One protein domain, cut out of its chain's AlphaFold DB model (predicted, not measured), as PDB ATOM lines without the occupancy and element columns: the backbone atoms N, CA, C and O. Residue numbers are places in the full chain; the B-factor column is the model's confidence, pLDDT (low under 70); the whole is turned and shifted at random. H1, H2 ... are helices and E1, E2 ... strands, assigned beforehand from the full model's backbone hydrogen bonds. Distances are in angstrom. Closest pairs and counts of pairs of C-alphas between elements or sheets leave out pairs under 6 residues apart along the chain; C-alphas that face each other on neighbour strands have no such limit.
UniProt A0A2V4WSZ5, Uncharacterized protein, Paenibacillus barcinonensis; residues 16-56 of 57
ATOM      1  N   THR A  16      42.768  17.034   2.971       91.00
ATOM      2  CA  THR A  16      41.628  16.539   2.200       91.00
ATOM      3  C   THR A  16      41.411  15.070   2.516       91.00
ATOM      4  O   THR A  16      42.352  14.309   2.748       91.00
ATOM      5  N   GLY A  17      40.153  14.660   2.523       91.69
ATOM      6  CA  GLY A  17      39.786  13.278   2.761       91.69
ATOM      7  C   GLY A  17      38.331  13.026   2.434       91.69
ATOM      8  O   GLY A  17      37.693  13.801   1.719       91.69
ATOM      9  N   HIS A  18      37.808  11.936   2.970       93.38
ATOM     10  CA  HIS A  18      36.432  11.522   2.762       93.38
ATOM     11  C   HIS A  18      35.789  11.144   4.090       93.38
ATOM     12  O   HIS A  18      36.444  10.582   4.959       93.38
ATOM     13  N   ILE A  19      34.494  11.391   4.229       91.56
ATOM     14  CA  ILE A  19      33.678  10.775   5.279       91.56
ATOM     15  C   ILE A  19      32.739   9.757   4.648       91.56
ATOM     16  O   ILE A  19      32.266   9.955   3.527       91.56
ATOM     17  N   TYR A  20      32.449   8.672   5.357       89.25
ATOM     18  CA  TYR A  20      31.424   7.733   4.920       89.25
ATOM     19  C   TYR A  20      30.064   8.158   5.470       89.25
ATOM     20  O   TYR A  20      29.872   8.241   6.684       89.25
ATOM     21  N   GLY A  21      29.112   8.438   4.585       87.88
ATOM     22  CA  GLY A  21      27.775   8.828   5.010       87.88
ATOM     23  C   GLY A  21      26.851   9.161   3.856       87.88
ATOM     24  O   GLY A  21      27.116   8.851   2.695       87.88
ATOM     25  N   ARG A  22      25.741   9.817   4.183       85.81
ATOM     26  CA  ARG A  22      24.725  10.216   3.214       85.81
ATOM     27  C   ARG A  22      24.567  11.721   3.199       85.81
ATOM     28  O   ARG A  22      24.402  12.348   4.243       85.81
ATOM     29  N   VAL A  23      24.555  12.291   1.999       79.94
ATOM     30  CA  VAL A  23      24.192  13.695   1.813       79.94
ATOM     31  C   VAL A  23      22.697  13.840   2.099       79.94
ATOM     32  O   VAL A  23      21.872  13.184   1.461       79.94
ATOM     33  N   SER A  24      22.349  14.681   3.075       75.25
ATOM     34  CA  SER A  24      20.951  14.952   3.427       75.25
ATOM     35  C   SER A  24      20.177  15.461   2.207       75.25
ATOM     36  O   SER A  24      20.642  16.355   1.504       75.25
ATOM     37  N   GLY A  25      19.010  14.871   1.938       75.12
ATOM     38  CA  GLY A  25      18.190  15.197   0.765       75.12
ATOM     39  C   GLY A  25      18.600  14.486  -0.530       75.12
ATOM     40  O   GLY A  25      17.984  14.721  -1.565       75.12
ATOM     41  N   SER A  26      19.604  13.605  -0.493       74.94
ATOM     42  CA  SER A  26      19.897  12.699  -1.602       74.94
ATOM     43  C   SER A  26      19.170  11.367  -1.400       74.94
ATOM     44  O   SER A  26      19.306  10.744  -0.350       74.94
ATOM     45  N   ASP A  27      18.459  10.894  -2.427       77.19
ATOM     46  CA  ASP A  27      17.912   9.522  -2.498       77.19
ATOM     47  C   ASP A  27      19.022   8.457  -2.646       77.19
ATOM     48  O   ASP A  27      18.778   7.250  -2.672       77.19
ATOM     49  N   ASN A  28      20.275   8.906  -2.759       71.31
ATOM     50  CA  ASN A  28      21.432   8.051  -2.926       71.31
ATOM     51  C   ASN A  28      21.826   7.345  -1.623       71.31
ATOM     52  O   ASN A  28      21.673   7.858  -0.512       71.31
ATOM     53  N   LYS A  29      22.378   6.142  -1.794       81.50
ATOM     54  CA  LYS A  29      22.941   5.323  -0.720       81.50
ATOM     55  C   LYS A  29      24.180   5.980  -0.115       81.50
ATOM     56  O   LYS A  29      24.833   6.816  -0.741       81.50
ATOM     57  N   ASP A  30      24.506   5.548   1.096       86.56
ATOM     58  CA  ASP A  30      25.720   5.941   1.803       86.56
ATOM     59  C   ASP A  30      26.954   5.753   0.909       86.56
ATOM     60  O   ASP A  30      27.139   4.705   0.283       86.56
ATOM     61  N   SER A  31      27.752   6.810   0.798       89.44
ATOM     62  CA  SER A  31      28.888   6.931  -0.114       89.44
ATOM     63  C   SER A  31      30.029   7.682   0.572       89.44
ATOM     64  O   SER A  31      29.847   8.304   1.619       89.44
ATOM     65  N   PHE A  32      31.218   7.643  -0.025       90.38
ATOM     66  CA  PHE A  32      32.336   8.476   0.412       90.38
ATOM     67  C   PHE A  32      32.132   9.911  -0.078       90.38
ATOM     68  O   PHE A  32      32.088  10.162  -1.282       90.38
ATOM     69  N   ILE A  33      31.987  10.845   0.858       89.25
ATOM     70  CA  ILE A  33      31.772  12.268   0.589       89.25
ATOM     71  C   ILE A  33      33.109  12.985   0.793       89.25
ATOM     72  O   ILE A  33      33.632  12.945   1.909       89.25
ATOM     73  N   PRO A  34      33.679  13.622  -0.244       90.69
ATOM     74  CA  PRO A  34      34.930  14.353  -0.112       90.69
ATOM     75  C   PRO A  34      34.735  15.597   0.759       90.69
ATOM     76  O   PRO A  34      33.791  16.363   0.554       90.69
ATOM     77  N   VAL A  35      35.638  15.802   1.712       91.25
ATOM     78  CA  VAL A  35      35.608  16.909   2.677       91.25
ATOM     79  C   VAL A  35      37.023  17.396   2.999       91.25
ATOM     80  O   VAL A  35      38.013  16.676   2.845       91.25
ATOM     81  N   ASN A  36      37.122  18.634   3.463       92.56
ATOM     82  CA  ASN A  36      38.340  19.262   3.947       92.56
ATOM     83  C   ASN A  36      38.294  19.326   5.481       92.56
ATOM     84  O   ASN A  36      37.328  19.813   6.077       92.56
ATOM     85  N   ALA A  37      39.358  18.872   6.135       91.38
ATOM     86  CA  ALA A  37      39.460  18.837   7.590       91.38
ATOM     87  C   ALA A  37      40.634  19.688   8.086       91.38
ATOM     88  O   ALA A  37      41.690  19.771   7.451       91.38
ATOM     89  N   CYS A  38      40.441  20.347   9.229       92.69
ATOM     90  CA  CYS A  38      41.543  20.903  10.011       92.69
ATOM     91  C   CYS A  38      42.186  19.801  10.863       92.69
ATOM     92  O   CYS A  38      41.588  18.744  11.029       92.69
ATOM     93  N   ASP A  39      43.346  20.086  11.451       91.06
ATOM     94  CA  ASP A  39      44.115  19.168  12.308       91.06
ATOM     95  C   ASP A  39      43.253  18.409  13.335       91.06
ATOM     96  O   ASP A  39      43.269  17.189  13.415       91.06
ATOM     97  N   THR A  40      42.378  19.137  14.034       91.06
ATOM     98  CA  THR A  40      41.495  18.562  15.059       91.06
ATOM     99  C   THR A  40      40.441  17.615  14.483       91.06
ATOM    100  O   THR A  40      40.073  16.637  15.118       91.06
ATOM    101  N   HIS A  41      39.907  17.915  13.295       90.38
ATOM    102  CA  HIS A  41      38.847  17.106  12.682       90.38
ATOM    103  C   HIS A  41      39.389  16.029  11.742       90.38
ATOM    104  O   HIS A  41      38.632  15.150  11.341       90.38
ATOM    105  N   SER A  42      40.679  16.065  11.401       87.88
ATOM    106  CA  SER A  42      41.338  14.952  10.717       87.88
ATOM    107  C   SER A  42      41.586  13.749  11.621       87.88
ATOM    108  O   SER A  42      41.827  12.663  11.108       87.88
ATOM    109  N   GLU A  43      41.515  13.934  12.940       88.06
ATOM    110  CA  GLU A  43      41.628  12.859  13.931       88.06
ATOM    111  C   GLU A  43      40.282  12.158  14.222       88.06
ATOM    112  O   GLU A  43      40.257  11.205  14.997       88.06
ATOM    113  N   ASP A  44      39.158  12.601  13.635       87.44
ATOM    114  CA  ASP A  44      37.859  11.925  13.808       87.44
ATOM    115  C   ASP A  44      37.890  10.551  13.117       87.44
ATOM    116  O   ASP A  44      38.203  10.460  11.932       87.44
ATOM    117  N   ASP A  45      37.505   9.485  13.827       85.56
ATOM    118  CA  ASP A  45      37.484   8.107  13.303       85.56
ATOM    119  C   ASP A  45      36.654   7.932  12.018       85.56
ATOM    120  O   ASP A  45      36.815   6.951  11.289       85.56
ATOM    121  N   ARG A  46      35.725   8.852  11.730       86.25
ATOM    122  CA  ARG A  46      34.882   8.810  10.523       86.25
ATOM    123  C   ARG A  46      35.512   9.526   9.333       86.25
ATOM    124  O   ARG A  46      34.934   9.482   8.244       86.25
ATOM    125  N   PHE A  47      36.646  10.197   9.529       90.19
ATOM    126  CA  PHE A  47      37.393  10.878   8.485       90.19
ATOM    127  C   PHE A  47      38.511   9.981   7.949       90.19
ATOM    128  O   PHE A  47      39.395   9.533   8.670       90.19
ATOM    129  N   TYR A  48      38.480   9.748   6.643       91.19
ATOM    130  CA  TYR A  48      39.485   9.002   5.901       91.19
ATOM    131  C   TYR A  48      40.402   9.996   5.174       91.19
ATOM    132  O   TYR A  48      40.009  10.504   4.116       91.19
ATOM    133  N   PRO A  49      41.592  10.316   5.721       87.75
ATOM    134  CA  PRO A  49      42.523  11.251   5.096       87.75
ATOM    135  C   PRO A  49      43.060  10.689   3.776       87.75
ATOM    136  O   PRO A  49      43.480   9.536   3.713       87.75
ATOM    137  N   ASP A  50      43.071  11.517   2.731       85.06
ATOM    138  CA  ASP A  50      43.648  11.171   1.426       85.06
ATOM    139  C   ASP A  50      45.049  11.783   1.300       85.06
ATOM    140  O   ASP A  50      46.029  11.070   1.079       85.06
ATOM    141  N   LYS A  51      45.151  13.111   1.470       77.69
ATOM    142  CA  LYS A  51      46.396  13.886   1.326       77.69
ATOM    143  C   LYS A  51      46.379  15.132   2.215       77.69
ATOM    144  O   LYS A  51      45.306  15.688   2.474       77.69
ATOM    145  N   PRO A  52      47.541  15.637   2.654       77.31
ATOM    146  CA  PRO A  52      47.615  16.975   3.219       77.31
ATOM    147  C   PRO A  52      47.364  18.030   2.124       77.31
ATOM    148  O   PRO A  52      47.897  17.965   1.016       77.31
ATOM    149  N   LEU A  53      46.542  19.035   2.436       69.62
ATOM    150  CA  LEU A  53      46.182  20.141   1.535       69.62
ATOM    151  C   LEU A  53      47.391  20.989   1.121       69.62
ATOM    152  O   LEU A  53      47.331  21.657   0.093       69.62
ATOM    153  N   SER A  54      48.475  20.954   1.898       66.31
ATOM    154  CA  SER A  54      49.734  21.646   1.608       66.31
ATOM    155  C   SER A  54      50.474  21.112   0.379       66.31
ATOM    156  O   SER A  54      51.401  21.760  -0.076       66.31
ATOM    157  N   GLU A  55      50.095  19.945  -0.150       59.59
ATOM    158  CA  GLU A  55      50.713  19.357  -1.351       59.59
ATOM    159  C   GLU A  55      49.868  19.558  -2.624       59.59
ATOM    160  O   GLU A  55      50.197  19.026  -3.681       59.59
ATOM    161  N   THR A  56      48.758  20.303  -2.539       55.34
ATOM    162  CA  THR A  56      47.916  20.656  -3.696       55.34
ATOM    163  C   THR A  56      48.150  22.122  -4.076       55.34
ATOM    164  O   THR A  56      47.271  22.962  -3.879       55.34
TER     165      THR A  56
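What this domain is: This is residues 16 to 56 of the 57 residues of an uncharacterized protein of Paenibacillus barcinonensis (UniProt A0A2V4WSZ5). This is a small, strongly twisted sheet of three antiparallel strands, with E1 in the middle between E2 and E3, and with the loop of residues 22 to 30 reaching out along the long axis at one end of the hairpin of E1 and E2. One short helix, H1, lies on the path that crosses from E2 over to E3 and only grazes the sheet. The printed part has 41 residues, with three named strands and one named helix in the order E1, E2, H1, E3; the sheet's order is E2, E1, E3, and the class is mostly strand. The whole is only just loose, close to compact, with a radius of gyration of the C-alphas of 11.3 A, and it is elongated, spanning 34 by 21 by 13 A.

Where its parts are: Find C-alpha 16 at (41.628, 16.539, 2.200); from there E1, residues 16 to 21, runs 16.1 A to C-alpha 21 at (27.775, 8.828, 5.010). After nine residues look for E2, residues 31 to 37, the longest strand by residues at 7, which covers 17.7 A. One residue later comes H1, residues 39 to 42, 5.3 A from first to last C-alpha. E3, residues 47 to 52, then runs 13.0 A and ends with C-alpha 52 at (47.615, 16.975, 3.219).

How they stand to each other: Begin at E1, the inner strand of the sheet. E2 and E1 form a hairpin, antiparallel at 140 degrees between their directions; look at N 33 and O 19, 2.8 A apart, and N 19 and O 33, 2.9 A apart, both within hydrogen-bond range. The C-alphas of Pro 34 and His 18 face each other at 4.3 A. E3 is the antiparallel neighbour on the other side of E1, at 164 degrees, with N 48 and O 18 within hydrogen-bond range at 2.8 A. Here the C-alphas of Gly 17 and Pro 49 face each other at 4.1 A. E2, H1 and E3 make a split strand-helix-strand unit, two strands running the same way with a helix between them in the chain and E1 between them in the sheet; its crossover is right-handed. H1 is on the sheet but only grazes it, with residues 39 to 42. The closest C-alphas of H1 and E3 are those of Ser 42 and Pro 49, 6.8 A apart. H1 is too short for any O i to N i+4 pair inside it; its one O i to N i+3 pair is within hydrogen-bond range.

The domain as a whole: The two C-alphas farthest apart are those of Asp 27 and Ser 54, at 34.3 A, while those of Thr 16 and Thr 56, the first and last printed, are 9.6 A apart. The printed part has no cut. The links from E2 to H1 and from H1 to E3 are tight, the link from E1 to E2 is short, and no link is long. Mean pLDDT of the printed part is 84.1; look for values under 70 at residues 53 to 56.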